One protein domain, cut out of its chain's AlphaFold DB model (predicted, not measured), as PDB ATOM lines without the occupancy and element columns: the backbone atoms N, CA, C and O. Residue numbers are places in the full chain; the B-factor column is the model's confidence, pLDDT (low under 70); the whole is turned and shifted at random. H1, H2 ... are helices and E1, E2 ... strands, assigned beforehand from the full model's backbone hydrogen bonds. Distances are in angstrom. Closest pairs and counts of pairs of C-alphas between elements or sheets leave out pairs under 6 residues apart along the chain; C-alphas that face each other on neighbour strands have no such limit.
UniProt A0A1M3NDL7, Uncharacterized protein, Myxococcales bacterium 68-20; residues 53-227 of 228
ATOM      1  N   VAL A  53     -20.915 -52.822  13.282       98.62
ATOM      2  CA  VAL A  53     -21.270 -51.668  12.453       98.62
ATOM      3  C   VAL A  53     -22.774 -51.666  12.233       98.62
ATOM      4  O   VAL A  53     -23.351 -52.670  11.826       98.62
ATOM      5  N   LYS A  54     -23.425 -50.527  12.475       97.56
ATOM      6  CA  LYS A  54     -24.857 -50.326  12.238       97.56
ATOM      7  C   LYS A  54     -25.097 -49.046  11.455       97.56
ATOM      8  O   LYS A  54     -24.627 -47.985  11.849       97.56
ATOM      9  N   ASN A  55     -25.939 -49.101  10.433       95.62
ATOM     10  CA  ASN A  55     -26.476 -47.913   9.785       95.62
ATOM     11  C   ASN A  55     -27.743 -47.431  10.498       95.62
ATOM     12  O   ASN A  55     -28.716 -48.173  10.653       95.62
ATOM     13  N   ARG A  56     -27.735 -46.177  10.960       94.00
ATOM     14  CA  ARG A  56     -28.851 -45.582  11.705       94.00
ATOM     15  C   ARG A  56     -30.129 -45.477  10.871       94.00
ATOM     16  O   ARG A  56     -31.211 -45.588  11.440       94.00
ATOM     17  N   ASN A  57     -30.008 -45.249   9.566       90.06
ATOM     18  CA  ASN A  57     -31.147 -44.924   8.707       90.06
ATOM     19  C   ASN A  57     -31.788 -46.178   8.106       90.06
ATOM     20  O   ASN A  57     -33.007 -46.251   8.007       90.06
ATOM     21  N   THR A  58     -30.978 -47.171   7.732       89.62
ATOM     22  CA  THR A  58     -31.465 -48.418   7.113       89.62
ATOM     23  C   THR A  58     -31.637 -49.558   8.115       89.62
ATOM     24  O   THR A  58     -32.252 -50.567   7.792       89.62
ATOM     25  N   ASN A  59     -31.094 -49.423   9.332       91.50
ATOM     26  CA  ASN A  59     -30.956 -50.489  10.333       91.50
ATOM     27  C   ASN A  59     -30.101 -51.695   9.903       91.50
ATOM     28  O   ASN A  59     -29.994 -52.649  10.684       91.50
ATOM     29  N   ALA A  60     -29.458 -51.636   8.729       93.25
ATOM     30  CA  ALA A  60     -28.462 -52.614   8.309       93.25
ATOM     31  C   ALA A  60     -27.346 -52.706   9.354       93.25
ATOM     32  O   ALA A  60     -26.979 -51.702   9.979       93.25
ATOM     33  N   ARG A  61     -26.831 -53.914   9.572       96.62
ATOM     34  CA  ARG A  61     -25.776 -54.174  10.547       96.62
ATOM     35  C   ARG A  61     -24.910 -55.345  10.117       96.62
ATOM     36  O   ARG A  61     -25.430 -56.268   9.498       96.62
ATOM     37  N   ALA A  62     -23.648 -55.320  10.514       97.31
ATOM     38  CA  ALA A  62     -22.728 -56.438  10.366       97.31
ATOM     39  C   ALA A  62     -21.643 -56.381  11.447       97.31
ATOM     40  O   ALA A  62     -21.312 -55.304  11.948       97.31
ATOM     41  N   SER A  63     -21.071 -57.540  11.759       98.50
ATOM     42  CA  SER A  63     -19.852 -57.667  12.556       98.50
ATOM     43  C   SER A  63     -18.684 -57.814  11.588       98.50
ATOM     44  O   SER A  63     -18.622 -58.793  10.846       98.50
ATOM     45  N   ILE A  64     -17.810 -56.811  11.512       98.56
ATOM     46  CA  ILE A  64     -16.821 -56.699  10.432       98.56
ATOM     47  C   ILE A  64     -15.419 -56.679  11.019       98.56
ATOM     48  O   ILE A  64     -15.086 -55.799  11.807       98.56
ATOM     49  N   ARG A  65     -14.563 -57.601  10.585       98.12
ATOM     50  CA  ARG A  65     -13.121 -57.536  10.830       98.12
ATOM     51  C   ARG A  65     -12.442 -57.049   9.552       98.12
ATOM     52  O   ARG A  65     -12.384 -57.784   8.580       98.12
ATOM     53  N   LEU A  66     -11.982 -55.796   9.546       98.25
ATOM     54  CA  LEU A  66     -11.496 -55.148   8.320       98.25
ATOM     55  C   LEU A  66     -10.185 -55.747   7.790       98.25
ATOM     56  O   LEU A  66      -9.967 -55.737   6.584       98.25
ATOM     57  N   TYR A  67      -9.314 -56.223   8.681       98.00
ATOM     58  CA  TYR A  67      -7.986 -56.718   8.324       98.00
ATOM     59  C   TYR A  67      -7.930 -58.247   8.363       98.00
ATOM     60  O   TYR A  67      -8.383 -58.867   9.337       98.00
ATOM     61  N   GLY A  68      -7.326 -58.835   7.329       96.62
ATOM     62  CA  GLY A  68      -6.970 -60.250   7.281       96.62
ATOM     63  C   GLY A  68      -5.905 -60.612   8.319       96.62
ATOM     64  O   GLY A  68      -5.362 -59.754   9.011       96.62
ATOM     65  N   ASP A  69      -5.605 -61.905   8.468       96.44
ATOM     66  CA  ASP A  69      -4.531 -62.361   9.369       96.44
ATOM     67  C   ASP A  69      -3.143 -61.864   8.924       96.44
ATOM     68  O   ASP A  69      -2.228 -61.818   9.739       96.44
ATOM     69  N   ASP A  70      -2.982 -61.503   7.652       95.00
ATOM     70  CA  ASP A  70      -1.762 -60.957   7.047       95.00
ATOM     71  C   ASP A  70      -1.593 -59.442   7.256       95.00
ATOM     72  O   ASP A  70      -0.542 -58.892   6.940       95.00
ATOM     73  N   GLY A  71      -2.595 -58.772   7.837       95.06
ATOM     74  CA  GLY A  71      -2.582 -57.329   8.083       95.06
ATOM     75  C   GLY A  71      -3.030 -56.482   6.898       95.06
ATOM     76  O   GLY A  71      -3.139 -55.264   7.041       95.06
ATOM     77  N   GLU A  72      -3.347 -57.103   5.764       95.69
ATOM     78  CA  GLU A  72      -3.935 -56.418   4.619       95.69
ATOM     79  C   GLU A  72      -5.438 -56.205   4.825       95.69
ATOM     80  O   GLU A  72      -6.096 -56.884   5.621       95.69
ATOM     81  N   ILE A  73      -6.015 -55.242   4.102       96.19
ATOM     82  CA  ILE A  73      -7.469 -55.042   4.108       96.19
ATOM     83  C   ILE A  73      -8.135 -56.245   3.445       96.19
ATOM     84  O   ILE A  73      -7.941 -56.500   2.252       96.19
ATOM     85  N   ASP A  74      -9.012 -56.915   4.184       96.25
ATOM     86  CA  ASP A  74      -9.902 -57.915   3.621       96.25
ATOM     87  C   ASP A  74     -10.926 -57.211   2.713       96.25
ATOM     88  O   ASP A  74     -11.784 -56.433   3.146       96.25
ATOM     89  N   ARG A  75     -10.820 -57.471   1.405       92.62
ATOM     90  CA  ARG A  75     -11.667 -56.844   0.382       92.62
ATOM     91  C   ARG A  75     -13.129 -57.271   0.509       92.62
ATOM     92  O   ARG A  75     -14.007 -56.519   0.092       92.62
ATOM     93  N   GLU A  76     -13.418 -58.450   1.052       92.56
ATOM     94  CA  GLU A  76     -14.789 -58.871   1.332       92.56
ATOM     95  C   GLU A  76     -15.357 -58.132   2.541       92.56
ATOM     96  O   GLU A  76     -16.460 -57.593   2.443       92.56
ATOM     97  N   ALA A  77     -14.578 -58.002   3.617       96.25
ATOM     98  CA  ALA A  77     -14.961 -57.207   4.782       96.25
ATOM     99  C   ALA A  77     -15.189 -55.727   4.423       96.25
ATOM    100  O   ALA A  77     -16.161 -55.112   4.867       96.25
ATOM    101  N   LEU A  78     -14.337 -55.157   3.561       95.69
ATOM    102  CA  LEU A  78     -14.502 -53.801   3.035       95.69
ATOM    103  C   LEU A  78     -15.805 -53.653   2.235       95.69
ATOM    104  O   LEU A  78     -16.551 -52.693   2.435       95.69
ATOM    105  N   ARG A  79     -16.112 -54.613   1.350       91.69
ATOM    106  CA  ARG A  79     -17.376 -54.621   0.597       91.69
ATOM    107  C   ARG A  79     -18.580 -54.763   1.518       91.69
ATOM    108  O   ARG A  79     -19.584 -54.094   1.293       91.69
ATOM    109  N   GLU A  80     -18.490 -55.588   2.555       93.62
ATOM    110  CA  GLU A  80     -19.558 -55.726   3.545       93.62
ATOM    111  C   GLU A  80     -19.800 -54.411   4.291       93.62
ATOM    112  O   GLU A  80     -20.944 -53.969   4.411       93.62
ATOM    113  N   PHE A  81     -18.734 -53.704   4.681       95.62
ATOM    114  CA  PHE A  81     -18.862 -52.367   5.256       95.62
ATOM    115  C   PHE A  81     -19.594 -51.415   4.310       95.62
ATOM    116  O   PHE A  81     -20.513 -50.713   4.726       95.62
ATOM    117  N   MET A  82     -19.226 -51.412   3.027       91.19
ATOM    118  CA  MET A  82     -19.860 -50.562   2.019       91.19
ATOM    119  C   MET A  82     -21.342 -50.898   1.819       91.19
ATOM    120  O   MET A  82     -22.147 -49.977   1.699       91.19
ATOM    121  N   ARG A  83     -21.728 -52.183   1.860       89.56
ATOM    122  CA  ARG A  83     -23.141 -52.604   1.818       89.56
ATOM    123  C   ARG A  83     -23.923 -52.092   3.024       89.56
ATOM    124  O   ARG A  83     -25.033 -51.598   2.855       89.56
ATOM    125  N   VAL A  84     -23.351 -52.173   4.228       92.50
ATOM    126  CA  VAL A  84     -23.982 -51.634   5.447       92.50
ATOM    127  C   VAL A  84     -24.073 -50.105   5.389       92.50
ATOM    128  O   VAL A  84     -25.084 -49.526   5.789       92.50
ATOM    129  N   ALA A  85     -23.030 -49.437   4.896       91.50
ATOM    130  CA  ALA A  85     -22.944 -47.981   4.825       91.50
ATOM    131  C   ALA A  85     -23.886 -47.364   3.785       91.50
ATOM    132  O   ALA A  85     -24.395 -46.261   4.004       91.50
ATOM    133  N   ALA A  86     -24.130 -48.060   2.679       81.81
ATOM    134  CA  ALA A  86     -24.993 -47.573   1.619       81.81
ATOM    135  C   ALA A  86     -26.449 -47.420   2.080       81.81
ATOM    136  O   ALA A  86     -26.982 -48.209   2.866       81.81
ATOM    137  N   SER A  87     -27.124 -46.402   1.546       68.12
ATOM    138  CA  SER A  87     -28.580 -46.442   1.463       68.12
ATOM    139  C   SER A  87     -28.980 -47.296   0.256       68.12
ATOM    140  O   SER A  87     -28.238 -47.392  -0.722       68.12
ATOM    141  N   SER A  88     -30.168 -47.898   0.287       59.19
ATOM    142  CA  SER A  88     -30.701 -48.664  -0.849       59.19
ATOM    143  C   SER A  88     -30.797 -47.847  -2.148       59.19
ATOM    144  O   SER A  88     -30.777 -48.433  -3.223       59.19
ATOM    145  N   ALA A  89     -30.851 -46.512  -2.065       58.72
ATOM    146  CA  ALA A  89     -30.860 -45.606  -3.218       58.72
ATOM    147  C   ALA A  89     -29.453 -45.219  -3.722       58.72
ATOM    148  O   ALA A  89     -29.317 -44.720  -4.840       58.72
ATOM    149  N   ASP A  90     -28.417 -45.432  -2.903       59.81
ATOM    150  CA  ASP A  90     -27.027 -45.067  -3.197       59.81
ATOM    151  C   ASP A  90     -26.190 -46.254  -3.695       59.81
ATOM    152  O   ASP A  90     -25.063 -46.060  -4.159       59.81
ATOM    153  N   MET A  91     -26.731 -47.477  -3.635       57.34
ATOM    154  CA  MET A  91     -26.100 -48.636  -4.259       57.34
ATOM    155  C   MET A  91     -26.089 -48.447  -5.785       57.34
ATOM    156  O   MET A  91     -27.125 -48.116  -6.371       57.34
ATOM    157  N   PRO A  92     -24.940 -48.628  -6.457       52.78
ATOM    158  CA  PRO A  92     -24.914 -48.660  -7.909       52.78
ATOM    159  C   PRO A  92     -25.816 -49.786  -8.405       52.78
ATOM    160  O   PRO A  92     -25.916 -50.838  -7.775       52.78
ATOM    161  N   ASP A  93     -26.457 -49.551  -9.545       50.66
ATOM    162  CA  ASP A  93     -27.197 -50.579 -10.261       50.66
ATOM    163  C   ASP A  93     -26.224 -51.715 -10.614       50.66
ATOM    164  O   ASP A  93     -25.329 -51.548 -11.442       50.66
ATOM    165  N   VAL A  94     -26.339 -52.849  -9.919       51.34
ATOM    166  CA  VAL A  94     -25.429 -54.003 -10.039       51.34
ATOM    167  C   VAL A  94     -25.671 -54.819 -11.314       51.34
ATOM    168  O   VAL A  94     -25.214 -55.956 -11.414       51.34
ATOM    169  N   ALA A  95     -26.332 -54.244 -12.322       45.00
ATOM    170  CA  ALA A  95     -26.537 -54.857 -13.631       45.00
ATOM    171  C   ALA A  95     -25.227 -55.319 -14.311       45.00
ATOM    172  O   ALA A  95     -25.263 -56.215 -15.150       45.00
ATOM    173  N   SER A  96     -24.069 -54.754 -13.942       51.00
ATOM    174  CA  SER A  96     -22.755 -55.135 -14.481       51.00
ATOM    175  C   SER A  96     -22.009 -56.217 -13.687       51.00
ATOM    176  O   SER A  96     -20.950 -56.655 -14.128       51.00
ATOM    177  N   GLY A  97     -22.499 -56.637 -12.514       43.25
ATOM    178  CA  GLY A  97     -21.788 -57.587 -11.644       43.25
ATOM    179  C   GLY A  97     -20.494 -57.049 -11.006       43.25
ATOM    180  O   GLY A  97     -19.847 -57.762 -10.240       43.25
ATOM    181  N   GLU A  98     -20.121 -55.794 -11.270       47.66
ATOM    182  CA  GLU A  98     -18.983 -55.123 -10.647       47.66
ATOM    183  C   GLU A  98     -19.439 -54.478  -9.332       47.66
ATOM    184  O   GLU A  98     -20.273 -53.569  -9.315       47.66
ATOM    185  N   VAL A  99     -18.916 -54.960  -8.199       52.19
ATOM    186  CA  VAL A  99     -19.186 -54.328  -6.904       52.19
ATOM    187  C   VAL A  99     -18.448 -52.999  -6.889       52.19
ATOM    188  O   VAL A  99     -17.230 -52.974  -6.720       52.19
ATOM    189  N   ALA A 100     -19.163 -51.892  -7.084       59.34
ATOM    190  CA  ALA A 100     -18.542 -50.590  -6.906       59.34
ATOM    191  C   ALA A 100     -18.023 -50.473  -5.468       59.34
ATOM    192  O   ALA A 100     -18.674 -50.927  -4.526       59.34
ATOM    193  N   GLU A 101     -16.875 -49.824  -5.312       67.94
ATOM    194  CA  GLU A 101     -16.370 -49.367  -4.023       67.94
ATOM    195  C   GLU A 101     -16.813 -47.907  -3.860       67.94
ATOM    196  O   GLU A 101     -16.092 -47.003  -4.279       67.94
ATOM    197  N   PRO A 102     -18.037 -47.633  -3.350       80.12
ATOM    198  CA  PRO A 102     -18.578 -46.278  -3.309       80.12
ATOM    199  C   PRO A 102     -17.878 -45.387  -2.284       80.12
ATOM    200  O   PRO A 102     -18.169 -44.195  -2.254       80.12
ATOM    201  N   LEU A 103     -17.019 -45.954  -1.432       91.25
ATOM    202  CA  LEU A 103     -16.235 -45.245  -0.429       91.25
ATOM    203  C   LEU A 103     -14.744 -45.455  -0.680       91.25
ATOM    204  O   LEU A 103     -14.322 -46.532  -1.096       91.25
ATOM    205  N   ASP A 104     -13.940 -44.449  -0.359       94.94
ATOM    206  CA  ASP A 104     -12.488 -44.595  -0.375       94.94
ATOM    207  C   ASP A 104     -12.035 -45.627   0.693       94.94
ATOM    208  O   ASP A 104     -12.416 -45.510   1.864       94.94
ATOM    209  N   PRO A 105     -11.216 -46.644   0.354       96.38
ATOM    210  CA  PRO A 105     -10.770 -47.649   1.325       96.38
ATOM    211  C   PRO A 105     -10.019 -47.068   2.530       96.38
ATOM    212  O   PRO A 105     -10.125 -47.590   3.643       96.38
ATOM    213  N   ARG A 106      -9.273 -45.972   2.349       97.75
ATOM    214  CA  ARG A 106      -8.557 -45.292   3.436       97.75
ATOM    215  C   ARG A 106      -9.524 -44.657   4.429       97.75
ATOM    216  O   ARG A 106      -9.280 -44.707   5.632       97.75
ATOM    217  N   LEU A 107     -10.638 -44.098   3.958       98.50
ATOM    218  CA  LEU A 107     -11.678 -43.560   4.837       98.50
ATOM    219  C   LEU A 107     -12.206 -44.640   5.793       98.50
ATOM    220  O   LEU A 107     -12.344 -44.389   6.992       98.50
ATOM    221  N   VAL A 108     -12.454 -45.845   5.268       98.38
ATOM    222  CA  VAL A 108     -12.912 -46.988   6.071       98.38
ATOM    223  C   VAL A 108     -11.841 -47.397   7.084       98.38
ATOM    224  O   VAL A 108     -12.156 -47.535   8.267       98.38
ATOM    225  N   GLN A 109     -10.571 -47.490   6.677       98.25
ATOM    226  CA  GLN A 109      -9.459 -47.765   7.599       98.25
ATOM    227  C   GLN A 109      -9.401 -46.767   8.758       98.25
ATOM    228  O   GLN A 109      -9.335 -47.174   9.916       98.25
ATOM    229  N   LEU A 110      -9.495 -45.463   8.478       98.75
ATOM    230  CA  LEU A 110      -9.443 -44.420   9.506       98.75
ATOM    231  C   LEU A 110     -10.616 -44.498  10.497       98.75
ATOM    232  O   LEU A 110     -10.440 -44.205  11.688       98.75
ATOM    233  N   ALA A 111     -11.801 -44.900  10.034       98.75
ATOM    234  CA  ALA A 111     -12.958 -45.132  10.895       98.75
ATOM    235  C   ALA A 111     -12.758 -46.367  11.794       98.75
ATOM    236  O   ALA A 111     -13.011 -46.298  13.000       98.75
ATOM    237  N   PHE A 112     -12.240 -47.472  11.244       98.75
ATOM    238  CA  PHE A 112     -11.916 -48.682  12.010       98.75
ATOM    239  C   PHE A 112     -10.795 -48.455  13.018       98.75
ATOM    240  O   PHE A 112     -10.922 -48.852  14.172       98.75
ATOM    241  N   ARG A 113      -9.736 -47.743  12.628       98.62
ATOM    242  CA  ARG A 113      -8.671 -47.316  13.536       98.62
ATOM    243  C   ARG A 113      -9.238 -46.589  14.758       98.62
ATOM    244  O   ARG A 113      -8.863 -46.902  15.885       98.62
ATOM    245  N   ALA A 114     -10.199 -45.685  14.557       98.75
ATOM    246  CA  ALA A 114     -10.869 -45.019  15.671       98.75
ATOM    247  C   ALA A 114     -11.666 -45.996  16.546       98.75
ATOM    248  O   ALA A 114     -11.585 -45.909  17.771       98.75
ATOM    249  N   ALA A 115     -12.403 -46.935  15.952       98.81
ATOM    250  CA  ALA A 115     -13.123 -47.961  16.706       98.81
ATOM    251  C   ALA A 115     -12.174 -48.797  17.585       98.81
ATOM    252  O   ALA A 115     -12.432 -48.946  18.782       98.81
ATOM    253  N   TYR A 116     -11.047 -49.255  17.029       98.56
ATOM    254  CA  TYR A 116     -10.013 -49.998  17.753       98.56
ATOM    255  C   TYR A 116      -9.399 -49.177  18.893       98.56
ATOM    256  O   TYR A 116      -9.367 -49.642  20.034       98.56
ATOM    257  N   HIS A 117      -9.024 -47.917  18.639       98.38
ATOM    258  CA  HIS A 117      -8.518 -47.016  19.678       98.38
ATOM    259  C   HIS A 117      -9.487 -46.866  20.858       98.38
ATOM    260  O   HIS A 117      -9.086 -46.844  22.023       98.38
ATOM    261  N   PHE A 118     -10.786 -46.780  20.573       98.50
ATOM    262  CA  PHE A 118     -11.824 -46.676  21.592       98.50
ATOM    263  C   PHE A 118     -12.311 -48.041  22.100       98.50
ATOM    264  O   PHE A 118     -13.482 -48.181  22.445       98.50
ATOM    265  N   LYS A 119     -11.402 -49.016  22.233       97.44
ATOM    266  CA  LYS A 119     -11.663 -50.352  22.797       97.44
ATOM    267  C   LYS A 119     -12.714 -51.136  22.007       97.44
ATOM    268  O   LYS A 119     -13.639 -51.698  22.590       97.44
ATOM    269  N   ASN A 120     -12.560 -51.164  20.686       97.75
ATOM    270  CA  ASN A 120     -13.447 -51.877  19.759       97.75
ATOM    271  C   ASN A 120     -14.895 -51.359  19.805       97.75
ATOM    272  O   ASN A 120     -15.851 -52.127  19.705       97.75
ATOM    273  N   ALA A 121     -15.069 -50.051  20.014       98.50
ATOM    274  CA  ALA A 121     -16.391 -49.455  20.150       98.50
ATOM    275  C   ALA A 121     -17.228 -49.666  18.878       98.50
ATOM    276  O   ALA A 121     -16.780 -49.363  17.773       98.50
ATOM    277  N   ALA A 122     -18.472 -50.121  19.054       98.62
ATOM    278  CA  ALA A 122     -19.408 -50.321  17.952       98.62
ATOM    279  C   ALA A 122     -19.669 -49.012  17.189       98.62
ATOM    280  O   ALA A 122     -19.952 -47.970  17.796       98.62
ATOM    281  N   MET A 123     -19.619 -49.083  15.864       98.69
ATOM    282  CA  MET A 123     -19.757 -47.957  14.952       98.69
ATOM    283  C   MET A 123     -21.210 -47.769  14.512       98.69
ATOM    284  O   MET A 123     -21.856 -48.691  14.018       98.69
ATOM    285  N   VAL A 124     -21.721 -46.547  14.653       98.12
ATOM    286  CA  VAL A 124     -23.051 -46.162  14.169       98.12
ATOM    287  C   VAL A 124     -22.896 -45.166  13.028       98.12
ATOM    288  O   VAL A 124     -22.490 -44.024  13.239       98.12
ATOM    289  N   LEU A 125     -23.227 -45.604  11.818       97.31
ATOM    290  CA  LEU A 125     -23.171 -44.804  10.602       97.31
ATOM    291  C   LEU A 125     -24.395 -43.893  10.521       97.31
ATOM    292  O   LEU A 125     -25.535 -44.340  10.684       97.31
ATOM    293  N   VAL A 126     -24.148 -42.614  10.261       94.50
ATOM    294  CA  VAL A 126     -25.172 -41.579  10.075       94.50
ATOM    295  C   VAL A 126     -25.338 -41.260   8.594       94.50
ATOM    296  O   VAL A 126     -26.467 -41.154   8.117       94.50
ATOM    297  N   SER A 127     -24.232 -41.124   7.861       92.00
ATOM    298  CA  SER A 127     -24.235 -40.873   6.419       92.00
ATOM    299  C   SER A 127     -22.928 -41.337   5.780       92.00
ATOM    300  O   SER A 127     -21.875 -41.260   6.403       92.00
ATOM    301  N   ALA A 128     -22.997 -41.797   4.535       92.56
ATOM    302  CA  ALA A 128     -21.861 -42.253   3.738       92.56
ATOM    303  C   ALA A 128     -21.959 -41.623   2.337       92.56
ATOM    304  O   ALA A 128     -22.263 -40.431   2.224       92.56
ATOM    305  N   THR A 129     -21.732 -42.386   1.270       88.62
ATOM    306  CA  THR A 129     -21.885 -41.899  -0.104       88.62
ATOM    307  C   THR A 129     -23.325 -41.483  -0.383       88.62
ATOM    308  O   THR A 129     -24.257 -42.183   0.002       88.62
ATOM    309  N   ARG A 130     -23.504 -40.340  -1.051       82.81
ATOM    310  CA  ARG A 130     -24.816 -39.815  -1.456       82.81
ATOM    311  C   ARG A 130     -24.803 -39.469  -2.937       82.81
ATOM    312  O   ARG A 130     -24.120 -38.526  -3.346       82.81
ATOM    313  N   LYS A 131     -25.566 -40.202  -3.747       79.75
ATOM    314  CA  LYS A 131     -25.627 -39.983  -5.196       79.75
ATOM    315  C   LYS A 131     -26.155 -38.577  -5.501       79.75
ATOM    316  O   LYS A 131     -27.196 -38.164  -5.001       79.75
ATOM    317  N   GLY A 132     -25.422 -37.827  -6.323       79.44
ATOM    318  CA  GLY A 132     -25.793 -36.460  -6.713       79.44
ATOM    319  C   GLY A 132     -25.553 -35.387  -5.643       79.44
ATOM    320  O   GLY A 132     -25.824 -34.217  -5.902       79.44
ATOM    321  N   ALA A 133     -25.021 -35.738  -4.467       83.50
ATOM    322  CA  ALA A 133     -24.591 -34.739  -3.495       83.50
ATOM    323  C   ALA A 133     -23.321 -34.019  -3.975       83.50
ATOM    324  O   ALA A 133     -22.442 -34.616  -4.593       83.50
ATOM    325  N   HIS A 134     -23.190 -32.736  -3.644       84.00
ATOM    326  CA  HIS A 134     -21.933 -32.014  -3.827       84.00
ATOM    327  C   HIS A 134     -20.955 -32.311  -2.679       84.00
ATOM    328  O   HIS A 134     -21.360 -32.559  -1.541       84.00
ATOM    329  N   GLY A 135     -19.655 -32.235  -2.968       90.06
ATOM    330  CA  GLY A 135     -18.593 -32.406  -1.976       90.06
ATOM    331  C   GLY A 135     -18.265 -33.867  -1.662       90.06
ATOM    332  O   GLY A 135     -18.543 -34.772  -2.445       90.06
ATOM    333  N   LYS A 136     -17.647 -34.088  -0.498       93.88
ATOM    334  CA  LYS A 136     -16.957 -35.342  -0.155       93.88
ATOM    335  C   LYS A 136     -17.874 -36.561  -0.008       93.88
ATOM    336  O   LYS A 136     -17.479 -37.666  -0.349       93.88
ATOM    337  N   HIS A 137     -19.130 -36.369   0.398       92.81
ATOM    338  CA  HIS A 137     -20.118 -37.457   0.366       92.81
ATOM    339  C   HIS A 137     -20.538 -37.837  -1.059       92.81
ATOM    340  O   HIS A 137     -20.911 -38.979  -1.297       92.81
ATOM    341  N   GLY A 138     -20.495 -36.900  -2.009       88.56
ATOM    342  CA  GLY A 138     -20.803 -37.180  -3.413       88.56
ATOM    343  C   GLY A 138     -19.719 -37.996  -4.114       88.56
ATOM    344  O   GLY A 138     -20.023 -38.768  -5.019       88.56
ATOM    345  N   THR A 139     -18.464 -37.838  -3.684       90.56
ATOM    346  CA  THR A 139     -17.302 -38.549  -4.240       90.56
ATOM    347  C   THR A 139     -16.974 -39.857  -3.525       90.56
ATOM    348  O   THR A 139     -16.146 -40.604  -4.029       90.56
ATOM    349  N   GLY A 140     -17.618 -40.151  -2.388       92.00
ATOM    350  CA  GLY A 140     -17.284 -41.324  -1.571       92.00
ATOM    351  C   GLY A 140     -16.113 -41.112  -0.609       92.00
ATOM    352  O   GLY A 140     -15.624 -42.055   0.005       92.00
ATOM    353  N   ASP A 141     -15.669 -39.872  -0.442       96.44
ATOM    354  CA  ASP A 141     -14.513 -39.537   0.386       96.44
ATOM    355  C   ASP A 141     -14.885 -39.209   1.838       96.44
ATOM    356  O   ASP A 141     -13.979 -38.935   2.618       96.44
ATOM    357  N   ALA A 142     -16.174 -39.203   2.211       97.19
ATOM    358  CA  ALA A 142     -16.648 -38.825   3.548       97.19
ATOM    359  C   ALA A 142     -17.590 -39.834   4.216       97.19
ATOM    360  O   ALA A 142     -18.425 -40.471   3.571       97.19
ATOM    361  N   LEU A 143     -17.497 -39.885   5.545       97.56
ATOM    362  CA  LEU A 143     -18.324 -40.677   6.441       97.56
ATOM    363  C   LEU A 143     -18.734 -39.842   7.658       97.56
ATOM    364  O   LEU A 143     -17.888 -39.311   8.377       97.56
ATOM    365  N   ASP A 144     -20.032 -39.811   7.937       97.25
ATOM    366  CA  ASP A 144     -20.577 -39.277   9.179       97.25
ATOM    367  C   ASP A 144     -20.902 -40.439  10.116       97.25
ATOM    368  O   ASP A 144     -21.711 -41.311   9.776       97.25
ATOM    369  N   PHE A 145     -20.300 -40.471  11.305       98.19
ATOM    370  CA  PHE A 145     -20.480 -41.594  12.227       98.19
ATOM    371  C   PHE A 145     -20.292 -41.241  13.706       98.19
ATOM    372  O   PHE A 145     -19.808 -40.173  14.093       98.19
ATOM    373  N   GLN A 146     -20.705 -42.187  14.545       97.88
ATOM    374  CA  GLN A 146     -20.550 -42.189  15.996       97.88
ATOM    375  C   GLN A 146     -19.904 -43.506  16.435       97.88
ATOM    376  O   GLN A 146     -20.021 -44.520  15.749       97.88
ATOM    377  N   LEU A 147     -19.293 -43.505  17.618       98.44
ATOM    378  CA  LEU A 147     -18.883 -44.727  18.304       98.44
ATOM    379  C   LEU A 147     -19.676 -44.858  19.606       98.44
ATOM    380  O   LEU A 147     -19.784 -43.902  20.380       98.44
ATOM    381  N   THR A 148     -20.242 -46.037  19.842       97.69
ATOM    382  CA  THR A 148     -21.069 -46.320  21.020       97.69
ATOM    383  C   THR A 148     -20.272 -46.068  22.299       97.69
ATOM    384  O   THR A 148     -19.158 -46.558  22.458       97.69
ATOM    385  N   GLY A 149     -20.830 -45.271  23.214       96.81
ATOM    386  CA  GLY A 149     -20.171 -44.907  24.474       96.81
ATOM    387  C   GLY A 149     -19.065 -43.848  24.353       96.81
ATOM    388  O   GLY A 149     -18.491 -43.450  25.368       96.81
ATOM    389  N   VAL A 150     -18.781 -43.330  23.151       97.75
ATOM    390  CA  VAL A 150     -17.757 -42.301  22.923       97.75
ATOM    391  C   VAL A 150     -18.422 -40.972  22.583       97.75
ATOM    392  O   VAL A 150     -19.152 -40.842  21.604       97.75
ATOM    393  N   ARG A 151     -18.136 -39.932  23.373       96.19
ATOM    394  CA  ARG A 151     -18.595 -38.570  23.063       96.19
ATOM    395  C   ARG A 151     -18.001 -38.105  21.731       96.19
ATOM    396  O   ARG A 151     -16.790 -38.220  21.540       96.19
ATOM    397  N   ALA A 152     -18.814 -37.482  20.873       96.12
ATOM    398  CA  ALA A 152     -18.374 -36.951  19.576       96.12
ATOM    399  C   ALA A 152     -17.157 -36.016  19.694       96.12
ATOM    400  O   ALA A 152     -16.255 -36.062  18.865       96.12
ATOM    401  N   SER A 153     -17.064 -35.231  20.775       95.81
ATOM    402  CA  SER A 153     -15.896 -34.386  21.057       95.81
ATOM    403  C   SER A 153     -14.610 -35.175  21.285       95.81
ATOM    404  O   SER A 153     -13.559 -34.769  20.794       95.81
ATOM    405  N   LYS A 154     -14.679 -36.315  21.979       97.94
ATOM    406  CA  LYS A 154     -13.522 -37.188  22.216       97.94
ATOM    407  C   LYS A 154     -13.087 -37.870  20.922       97.94
ATOM    408  O   LYS A 154     -11.898 -37.865  20.610       97.94
ATOM    409  N   LEU A 155     -14.051 -38.372  20.153       98.44
ATOM    410  CA  LEU A 155     -13.806 -38.972  18.844       98.44
ATOM    411  C   LEU A 155     -13.180 -37.960  17.869       98.44
ATOM    412  O   LEU A 155     -12.135 -38.238  17.290       98.44
ATOM    413  N   ALA A 156     -13.734 -36.748  17.770       98.19
ATOM    414  CA  ALA A 156     -13.176 -35.684  16.938       98.19
ATOM    415  C   ALA A 156     -11.769 -35.271  17.393       98.19
ATOM    416  O   ALA A 156     -10.896 -35.040  16.567       98.19
ATOM    417  N   SER A 157     -11.509 -35.144  18.701       98.00
ATOM    418  CA  SER A 157     -10.155 -34.865  19.218       98.00
ATOM    419  C   SER A 157      -9.137 -35.915  18.792       98.00
ATOM    420  O   SER A 157      -8.032 -35.560  18.395       98.00
ATOM    421  N   TYR A 158      -9.520 -37.186  18.842       98.56
ATOM    422  CA  TYR A 158      -8.669 -38.283  18.414       98.56
ATOM    423  C   TYR A 158      -8.431 -38.272  16.894       98.56
ATOM    424  O   TYR A 158      -7.275 -38.273  16.469       98.56
ATOM    425  N   ALA A 159      -9.501 -38.181  16.096       98.50
ATOM    426  CA  ALA A 159      -9.446 -38.230  14.633       98.50
ATOM    427  C   ALA A 159      -8.702 -37.033  14.013       98.50
ATOM    428  O   ALA A 159      -8.067 -37.165  12.975       98.50
ATOM    429  N   ARG A 160      -8.695 -35.863  14.669       98.19
ATOM    430  CA  ARG A 160      -7.930 -34.676  14.224       98.19
ATOM    431  C   ARG A 160      -6.409 -34.878  14.200       98.19
ATOM    432  O   ARG A 160      -5.686 -34.030  13.683       98.19
ATOM    433  N   ARG A 161      -5.911 -35.977  14.773       97.31
ATOM    434  CA  ARG A 161      -4.496 -36.374  14.711       97.31
ATOM    435  C   ARG A 161      -4.157 -37.135  13.430       97.31
ATOM    436  O   ARG A 161      -2.984 -37.411  13.203       97.31
ATOM    437  N   TYR A 162      -5.146 -37.476  12.608       98.31
ATOM    438  CA  TYR A 162      -4.900 -38.106  11.323       98.31
ATOM    439  C   TYR A 162      -4.302 -37.085  10.341       98.31
ATOM    440  O   TYR A 162      -4.813 -35.965  10.223       98.31
ATOM    441  N   PRO A 163      -3.204 -37.421   9.651       98.06
ATOM    442  CA  PRO A 163      -2.712 -36.622   8.535       98.06
ATOM    443  C   PRO A 163      -3.673 -36.723   7.348       98.06
ATOM    444  O   PRO A 163      -4.306 -37.761   7.145       98.06
ATOM    445  N   ARG A 164      -3.756 -35.671   6.526       98.25
ATOM    446  CA  ARG A 164      -4.500 -35.707   5.253       98.25
ATOM    447  C   ARG A 164      -5.960 -36.151   5.435       98.25
ATOM    448  O   ARG A 164      -6.489 -36.994   4.708       98.25
ATOM    449  N   ALA A 165      -6.595 -35.618   6.473       98.44
ATOM    450  CA  ALA A 165      -7.967 -35.939   6.844       98.44
ATOM    451  C   ALA A 165      -8.734 -34.681   7.249       98.44
ATOM    452  O   ALA A 165      -8.189 -33.772   7.887       98.44
ATOM    453  N   GLY A 166     -10.004 -34.617   6.871       98.44
ATOM    454  CA  GLY A 166     -10.935 -33.627   7.372       98.44
ATOM    455  C   GLY A 166     -11.734 -34.165   8.542       98.44
ATOM    456  O   GLY A 166     -12.121 -35.330   8.550       98.44
ATOM    457  N   VAL A 167     -11.950 -33.317   9.548       98.50
ATOM    458  CA  VAL A 167     -12.727 -33.686  10.735       98.50
ATOM    459  C   VAL A 167     -13.666 -32.555  11.124       98.50
ATOM    460  O   VAL A 167     -13.236 -31.512  11.630       98.50
ATOM    461  N   GLY A 168     -14.956 -32.788  10.912       97.25
ATOM    462  CA  GLY A 168     -16.041 -31.946  11.395       97.25
ATOM    463  C   GLY A 168     -16.639 -32.518  12.674       97.25
ATOM    464  O   GLY A 168     -16.774 -33.731  12.813       97.25
ATOM    465  N   ILE A 169     -17.023 -31.660  13.617       95.75
ATOM    466  CA  ILE A 169     -17.818 -32.067  14.780       95.75
ATOM    467  C   ILE A 169     -19.183 -31.389  14.761       95.75
ATOM    468  O   ILE A 169     -19.259 -30.161  14.759       95.75
ATOM    469  N   TYR A 170     -20.242 -32.193  14.834       91.69
ATOM    470  CA  TYR A 170     -21.608 -31.711  14.993       91.69
ATOM    471  C   TYR A 170     -21.951 -31.660  16.482       91.69
ATOM    472  O   TYR A 170     -21.987 -32.682  17.170       91.69
ATOM    473  N   THR A 171     -22.134 -30.453  17.020       84.31
ATOM    474  CA  THR A 171     -22.207 -30.242  18.477       84.31
ATOM    475  C   THR A 171     -23.618 -30.104  19.021       84.31
ATOM    476  O   THR A 171     -23.800 -30.146  20.239       84.31
ATOM    477  N   HIS A 172     -24.623 -29.947  18.159       85.44
ATOM    478  CA  HIS A 172     -25.999 -29.825  18.617       85.44
ATOM    479  C   HIS A 172     -26.451 -31.129  19.323       85.44
ATOM    480  O   HIS A 172     -26.182 -32.219  18.812       85.44
ATOM    481  N   PRO A 173     -27.155 -31.069  20.476       83.12
ATOM    482  CA  PRO A 173     -27.475 -32.256  21.286       83.12
ATOM    483  C   PRO A 173     -28.215 -33.374  20.539       83.12
ATOM    484  O   PRO A 173     -28.084 -34.545  20.878       83.12
ATOM    485  N   LYS A 174     -28.980 -33.022  19.499       82.31
ATOM    486  CA  LYS A 174     -29.732 -33.978  18.663       82.31
ATOM    487  C   LYS A 174     -28.906 -34.619  17.532       82.31
ATOM    488  O   LYS A 174     -29.392 -35.540  16.881       82.31
ATOM    489  N   THR A 175     -27.688 -34.141  17.276       78.81
ATOM    490  CA  THR A 175     -26.856 -34.511  16.116       78.81
ATOM    491  C   THR A 175     -25.387 -34.667  16.523       78.81
ATOM    492  O   THR A 175     -24.503 -34.091  15.908       78.81
ATOM    493  N   GLN A 176     -25.109 -35.424  17.585       88.38
ATOM    494  CA  GLN A 176     -23.745 -35.595  18.102       88.38
ATOM    495  C   GLN A 176     -22.946 -36.671  17.355       88.38
ATOM    496  O   GLN A 176     -22.753 -37.769  17.875       88.38
ATOM    497  N   PHE A 177     -22.457 -36.367  16.160       95.31
ATOM    498  CA  PHE A 177     -21.578 -37.238  15.371       95.31
ATOM    499  C   PHE A 177     -20.371 -36.460  14.841       95.31
ATOM    500  O   PHE A 177     -20.287 -35.238  15.001       95.31
ATOM    501  N   ILE A 178     -19.412 -37.171  14.252       97.88
ATOM    502  CA  ILE A 178     -18.310 -36.539  13.524       97.88
ATOM    503  C   ILE A 178     -18.483 -36.757  12.029       97.88
ATOM    504  O   ILE A 178     -19.005 -37.793  11.625       97.88
ATOM    505  N   HIS A 179     -18.006 -35.798  11.249       98.06
ATOM    506  CA  HIS A 179     -17.672 -35.991   9.848       98.06
ATOM    507  C   HIS A 179     -16.195 -36.328   9.758       98.06
ATOM    508  O   HIS A 179     -15.368 -35.618  10.336       98.06
ATOM    509  N   LEU A 180     -15.872 -37.383   9.030       98.69
ATOM    510  CA  LEU A 180     -14.515 -37.755   8.674       98.69
ATOM    511  C   LEU A 180     -14.435 -37.848   7.159       98.69
ATOM    512  O   LEU A 180     -15.284 -38.483   6.544       98.69
ATOM    513  N   ASP A 181     -13.401 -37.270   6.563       98.56
ATOM    514  CA  ASP A 181     -13.164 -37.426   5.135       98.56
ATOM    515  C   ASP A 181     -11.680 -37.451   4.774       98.56
ATOM    516  O   ASP A 181     -10.829 -36.947   5.513       98.56
ATOM    517  N   VAL A 182     -11.364 -38.033   3.620       98.44
ATOM    518  CA  VAL A 182     -10.002 -38.081   3.077       98.44
ATOM    519  C   VAL A 182      -9.737 -36.897   2.140       98.44
ATOM    520  O   VAL A 182     -10.546 -36.529   1.279       98.44
ATOM    521  N   ARG A 183      -8.583 -36.246   2.329       97.00
ATOM    522  CA  ARG A 183      -8.196 -35.026   1.601       97.00
ATOM    523  C   ARG A 183      -6.692 -34.789   1.668       97.00
ATOM    524  O   ARG A 183      -6.081 -35.099   2.676       97.00
ATOM    525  N   ASP A 184      -6.106 -34.132   0.673       96.12
ATOM    526  CA  ASP A 184      -4.653 -33.879   0.658       96.12
ATOM    527  C   ASP A 184      -4.172 -32.944   1.771       96.12
ATOM    528  O   ASP A 184      -3.044 -33.051   2.247       96.12
ATOM    529  N   ARG A 185      -5.035 -32.020   2.194       97.44
ATOM    530  CA  ARG A 185      -4.751 -31.059   3.257       97.44
ATOM    531  C   ARG A 185      -5.776 -31.183   4.361       97.44
ATOM    532  O   ARG A 185      -6.955 -30.930   4.125       97.44
ATOM    533  N   SER A 186      -5.333 -31.497   5.572       98.19
ATOM    534  CA  SER A 186      -6.218 -31.591   6.724       98.19
ATOM    535  C   SER A 186      -6.997 -30.302   6.965       98.19
ATOM    536  O   SER A 186      -6.488 -29.191   6.812       98.19
ATOM    537  N   PHE A 187      -8.250 -30.429   7.382       97.44
ATOM    538  CA  PHE A 187      -9.052 -29.264   7.738       97.44
ATOM    539  C   PHE A 187     -10.119 -29.649   8.750       97.44
ATOM    540  O   PHE A 187     -10.800 -30.657   8.590       97.44
ATOM    541  N   HIS A 188     -10.245 -28.847   9.803       97.75
ATOM    542  CA  HIS A 188     -11.083 -29.156  10.952       97.75
ATOM    543  C   HIS A 188     -12.101 -28.044  11.182       97.75
ATOM    544  O   HIS A 188     -11.765 -26.860  11.079       97.75
ATOM    545  N   TRP A 189     -13.332 -28.412  11.522       96.62
ATOM    546  CA  TRP A 189     -14.406 -27.452  11.745       96.62
ATOM    547  C   TRP A 189     -15.393 -27.930  12.803       96.62
ATOM    548  O   TRP A 189     -15.426 -29.097  13.192       96.62
ATOM    549  N   LEU A 190     -16.183 -26.984  13.293       94.44
ATOM    550  CA  LEU A 190     -17.320 -27.216  14.164       94.44
ATOM    551  C   LEU A 190     -18.591 -26.781  13.443       94.44
ATOM    552  O   LEU A 190     -18.630 -25.693  12.860       94.44
ATOM    553  N   ASP A 191     -19.624 -27.606  13.563       89.19
ATOM    554  CA  ASP A 191     -20.976 -27.323  13.111       89.19
ATOM    555  C   ASP A 191     -21.962 -27.402  14.293       89.19
ATOM    556  O   ASP A 191     -22.129 -28.432  14.950       89.19
ATOM    557  N   GLY A 192     -22.598 -26.269  14.595       83.69
ATOM    558  CA  GLY A 192     -23.607 -26.140  15.648       83.69
ATOM    559  C   GLY A 192     -25.047 -26.293  15.155       83.69
ATOM    560  O   GLY A 192     -25.965 -26.053  15.937       83.69
ATOM    561  N   SER A 193     -25.253 -26.647  13.884       79.69
ATOM    562  CA  SER A 193     -26.568 -26.671  13.243       79.69
ATOM    563  C   SER A 193     -27.556 -27.577  13.986       79.69
ATOM    564  O   SER A 193     -27.260 -28.756  14.207       79.69
ATOM    565  N   PRO A 194     -28.755 -27.082  14.350       76.00
ATOM    566  CA  PRO A 194     -29.846 -27.953  14.760       76.00
ATOM    567  C   PRO A 194     -30.399 -28.734  13.553       76.00
ATOM    568  O   PRO A 194     -30.185 -28.335  12.404       76.00
ATOM    569  N   PRO A 195     -31.153 -29.826  13.783       75.06
ATOM    570  CA  PRO A 195     -31.823 -30.550  12.707       75.06
ATOM    571  C   PRO A 195     -32.649 -29.615  11.813       75.06
ATOM    572  O   PRO A 195     -33.466 -28.847  12.315       75.06
ATOM    573  N   GLY A 196     -32.442 -29.695  10.497       75.31
ATOM    574  CA  GLY A 196     -33.197 -28.922   9.506       75.31
ATOM    575  C   GLY A 196     -32.744 -27.471   9.303       75.31
ATOM    576  O   GLY A 196     -33.284 -26.802   8.427       75.31
ATOM    577  N   ALA A 197     -31.748 -26.984  10.046       76.00
ATOM    578  CA  ALA A 197     -31.164 -25.663   9.829       76.00
ATOM    579  C   ALA A 197     -29.700 -25.766   9.396       76.00
ATOM    580  O   ALA A 197     -29.063 -26.808   9.534       76.00
ATOM    581  N   ARG A 198     -29.160 -24.661   8.880       74.88
ATOM    582  CA  ARG A 198     -27.736 -24.526   8.560       74.88
ATOM    583  C   ARG A 198     -27.130 -23.430   9.419       74.88
ATOM    584  O   ARG A 198     -27.699 -22.347   9.535       74.88
ATOM    585  N   TRP A 199     -25.981 -23.711  10.007       75.25
ATOM    586  CA  TRP A 199     -25.127 -22.748  10.684       75.25
ATOM    587  C   TRP A 199     -23.862 -22.519   9.874       75.25
ATOM    588  O   TRP A 199     -23.430 -23.363   9.091       75.25
ATOM    589  N   ARG A 200     -23.244 -21.354  10.076       77.25
ATOM    590  CA  ARG A 200     -21.927 -21.102   9.507       77.25
ATOM    591  C   ARG A 200     -20.917 -22.002  10.208       77.25
ATOM    592  O   ARG A 200     -20.672 -21.843  11.404       77.25
ATOM    593  N   GLU A 201     -20.311 -22.902   9.445       85.50
ATOM    594  CA  GLU A 201     -19.203 -23.720   9.918       85.50
ATOM    595  C   GLU A 201     -18.093 -22.830  10.488       85.50
ATOM    596  O   GLU A 201     -17.699 -21.808   9.908       85.50
ATOM    597  N   ARG A 202     -17.573 -23.224  11.651       91.81
ATOM    598  CA  ARG A 202     -16.444 -22.543  12.277       91.81
ATOM    599  C   ARG A 202     -15.196 -23.389  12.114       91.81
ATOM    600  O   ARG A 202     -15.044 -24.405  12.789       91.81
ATOM    601  N   ARG A 203     -14.277 -22.930  11.266       94.25
ATOM    602  CA  ARG A 203     -12.938 -23.514  11.150       94.25
ATOM    603  C   ARG A 203     -12.241 -23.518  12.513       94.25
ATOM    604  O   ARG A 203     -12.265 -22.522  13.235       94.25
ATOM    605  N   LEU A 204     -11.596 -24.630  12.837       94.44
ATOM    606  CA  LEU A 204     -10.737 -24.774  14.006       94.44
ATOM    607  C   LEU A 204      -9.281 -24.514  13.598       94.44
ATOM    608  O   LEU A 204      -8.836 -24.966  12.541       94.44
ATOM    609  N   ALA A 205      -8.546 -23.770  14.425       93.94
ATOM    610  CA  ALA A 205      -7.121 -23.541  14.208       93.94
ATOM    611  C   ALA A 205      -6.335 -24.848  14.384       93.94
ATOM    612  O   ALA A 205      -6.610 -25.629  15.294       93.94
ATOM    613  N   ASP A 206      -5.352 -25.067  13.514       95.56
ATOM    614  CA  ASP A 206      -4.486 -26.245  13.547       95.56
ATOM    615  C   ASP A 206      -3.073 -25.884  13.058       95.56
ATOM    616  O   ASP A 206      -2.737 -26.103  11.892       95.56
ATOM    617  N   PRO A 207      -2.240 -25.287  13.928       95.69
ATOM    618  CA  PRO A 207      -0.871 -24.913  13.574       95.69
ATOM    619  C   PRO A 207       0.007 -26.113  13.192       95.69
ATOM    620  O   PRO A 207       0.965 -25.964  12.439       95.69
ATOM    621  N   ALA A 208      -0.324 -27.311  13.685       95.81
ATOM    622  CA  ALA A 208       0.422 -28.536  13.412       95.81
ATOM    623  C   ALA A 208       0.100 -29.148  12.037       95.81
ATOM    624  O   ALA A 208       0.783 -30.089  11.629       95.81
ATOM    625  N   GLN A 209      -0.906 -28.621  11.324       97.44
ATOM    626  CA  GLN A 209      -1.372 -29.152  10.045       97.44
ATOM    627  C   GLN A 209      -0.227 -29.406   9.047       97.44
ATOM    628  O   GLN A 209      -0.114 -30.547   8.602       97.44
ATOM    629  N   PRO A 210       0.636 -28.428   8.687       97.75
ATOM    630  CA  PRO A 210       1.597 -28.639   7.602       97.75
ATOM    631  C   PRO A 210       2.588 -29.759   7.924       97.75
ATOM    632  O   PRO A 210       2.851 -30.614   7.085       97.75
ATOM    633  N   LYS A 211       3.082 -29.799   9.169       97.88
ATOM    634  CA  LYS A 211       3.996 -30.844   9.643       97.88
ATOM    635  C   LYS A 211       3.323 -32.217   9.646       97.88
ATOM    636  O   LYS A 211       3.933 -33.187   9.210       97.88
ATOM    637  N   ARG A 212       2.080 -32.303  10.133       97.38
ATOM    638  CA  ARG A 212       1.326 -33.560  10.194       97.38
ATOM    639  C   ARG A 212       1.046 -34.111   8.795       97.38
ATOM    640  O   ARG A 212       1.325 -35.277   8.549       97.38
ATOM    641  N   ASP A 213       0.553 -33.278   7.880       98.12
ATOM    642  CA  ASP A 213       0.219 -33.687   6.507       98.12
ATOM    643  C   ASP A 213       1.465 -34.074   5.690       98.12
ATOM    644  O   ASP A 213       1.404 -34.993   4.865       98.12
ATOM    645  N   ALA A 214       2.597 -33.399   5.931       97.81
ATOM    646  CA  ALA A 214       3.883 -33.715   5.310       97.81
ATOM    647  C   ALA A 214       4.474 -35.041   5.810       97.81
ATOM    648  O   ALA A 214       5.111 -35.749   5.039       97.81
ATOM    649  N   ALA A 215       4.230 -35.400   7.073       96.75
ATOM    650  CA  ALA A 215       4.690 -36.652   7.670       96.75
ATOM    651  C   ALA A 215       3.807 -37.867   7.319       96.75
ATOM    652  O   ALA A 215       3.988 -38.935   7.901       96.75
ATOM    653  N   TYR A 216       2.827 -37.716   6.420       97.44
ATOM    654  CA  TYR A 216       1.940 -38.814   6.045       97.44
ATOM    655  C   TYR A 216       2.708 -40.013   5.475       97.44
ATOM    656  O   TYR A 216       3.474 -39.879   4.523       97.44
ATOM    657  N   ALA A 217       2.398 -41.189   6.010       95.88
ATOM    658  CA  ALA A 217       2.744 -42.493   5.471       95.88
ATOM    659  C   ALA A 217       1.546 -43.431   5.680       95.88
ATOM    660  O   ALA A 217       0.819 -43.270   6.662       95.88
ATOM    661  N   SER A 218       1.345 -44.414   4.800       94.62
ATOM    662  CA  SER A 218       0.200 -45.341   4.867       94.62
ATOM    663  C   SER A 218       0.139 -46.136   6.176       94.62
ATOM    664  O   SER A 218      -0.947 -46.384   6.686       94.62
ATOM    665  N   VAL A 219       1.288 -46.444   6.789       94.62
ATOM    666  CA  VAL A 219       1.362 -47.074   8.123       94.62
ATOM    667  C   VAL A 219       0.642 -46.256   9.202       94.62
ATOM    668  O   VAL A 219       0.132 -46.807  10.171       94.62
ATOM    669  N   LEU A 220       0.539 -44.933   9.027       96.06
ATOM    670  CA  LEU A 220      -0.190 -44.069   9.950       96.06
ATOM    671  C   LEU A 220      -1.707 -44.222   9.836       96.06
ATOM    672  O   LEU A 220      -2.391 -43.631  10.662       96.06
ATOM    673  N   ASP A 221      -2.247 -44.952   8.859       97.19
ATOM    674  CA  ASP A 221      -3.681 -45.239   8.757       97.19
ATOM    675  C   ASP A 221      -4.067 -46.539   9.510       97.19
ATOM    676  O   ASP A 221      -5.249 -46.753   9.790       97.19
ATOM    677  N   LEU A 222      -3.080 -47.352   9.917       97.06
ATOM    678  CA  LEU A 222      -3.281 -48.609  10.646       97.06
ATOM    679  C   LEU A 222      -3.666 -48.394  12.127       97.06
ATOM    680  O   LEU A 222      -3.388 -47.333  12.706       97.06
ATOM    681  N   PRO A 223      -4.294 -49.398  12.775       96.50
ATOM    682  CA  PRO A 223      -4.505 -49.414  14.224       96.50
ATOM    683  C   PRO A 223      -3.194 -49.229  14.989       96.50
ATOM    684  O   PRO A 223      -2.145 -49.679  14.540       96.50
ATOM    685  N   GLU A 224      -3.237 -48.593  16.161       94.19
ATOM    686  CA  GLU A 224      -2.031 -48.356  16.967       94.19
ATOM    687  C   GLU A 224      -1.270 -49.642  17.313       94.19
ATOM    688  O   GLU A 224      -0.048 -49.612  17.355       94.19
ATOM    689  N   SER A 225      -1.971 -50.767  17.465       90.25
ATOM    690  CA  SER A 225      -1.363 -52.079  17.711       90.25
ATOM    691  C   SER A 225      -0.489 -52.591  16.564       90.25
ATOM    692  O   SER A 225       0.215 -53.570  16.748       90.25
ATOM    693  N   ALA A 226      -0.558 -51.989  15.371       88.31
ATOM    694  CA  ALA A 226       0.308 -52.338  14.244       88.31
ATOM    695  C   ALA A 226       1.706 -51.699  14.335       88.31
ATOM    696  O   ALA A 226       2.572 -52.021  13.525       88.31
ATOM    697  N   ALA A 227       1.910 -50.761  15.268       77.12
ATOM    698  CA  ALA A 227       3.199 -50.118  15.515       77.12
ATOM    699  C   ALA A 227       4.012 -50.789  16.641       77.12
ATOM    700  O   ALA A 227       5.156 -50.385  16.858       77.12
TER     701      ALA A 227
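Overview. This is residues 53 to 227 of the 228 residues of an uncharacterized protein of Myxococcales bacterium 68-20 (UniProt A0A1M3NDL7). One twisted sheet of seven strands curls round H2, the longest helix, with H1 and H4 over the same face near its two ends. H6 packs on H2, H5 lies beyond the sheet, and the loop residues 93 to 98 stick out. The 175 printed residues include six named helices and seven named strands, in the chain order E1 E2 H1 H2 E3 H3 E4 H4 E5 E6 E7 H5 H6; the mixed sheet runs E2 E1 E3 E4 E6 E5 E7. The class is mixed, helices and strands, with 80 residues in named elements, under half. The whole is compact, with a radius of gyration of the C-alphas of 15.7 A and spans of 45 by 42 by 30 A.

Along the chain. Find C-alpha 53 at (-21.270, -51.668, 12.453), where E1, residues 53 to 55, begins. The other strands are E2, 61 to 64; E3, 123 to 127, 12.0 A; E4, 142 to 147, 16.0 A; E5, 165 to 170, 16.4 A; E6, 178 to 182, 13.4 A; and E7, 187 to 191, 13.2 A. The helices are H1, 75 to 85, 15.0 A; H2, 105 to 117, 18.5 A; H3, 136 to 139; H4, 152 to 159, 10.3 A; H5, 209 to 214; and H6, 218 to 221, ending at C-alpha 221, (-3.681, -45.239, 8.757).

Arrangement. Start at inner strand E4: it is antiparallel to E3, N 124 to O 146 2.9 A, and to E6, N 143 to O 180 2.8 A. E1 is parallel to E3, N 125 to O 54 2.8 A, and forms a hairpin with edge strand E2, N 53 to O 62 2.8 A. E5 and E6 form a hairpin, N 166 to O 181 2.8 A; edge strand E7 is parallel to E5, N 191 to O 169 2.8 A. H1, H2 and H4 on one face make two layers, helices over a sheet. H4 is over E6 at a height over the sheet of 7.3 A. E4, H4 and E5 are a split strand-helix-strand unit, two strands running the same way with E6 between them, its crossover right-handed. H2 only just touches H4, with 3 pairs of C-alphas within 8 A, the closest Ala 114 and Ala 159 at 7.0 A. H2 touches H6, closest C-alphas Leu 110 and Asp 221, 5.9 A. H3 only grazes the sheet with residues 136 to 137; H5 touches no helix. Every O i to N i+4 pair is within hydrogen-bond range in H1, H2, H4 and H5; H3 and H6 are too short for one.

Size, cuts and confidence. The farthest C-alphas, Ala 95 and Pro 207, are 47.9 A apart. The printed part has no cut. The links H1 to H2 and E7 to H5 are long. Residues 87 to 101 have pLDDT under 70.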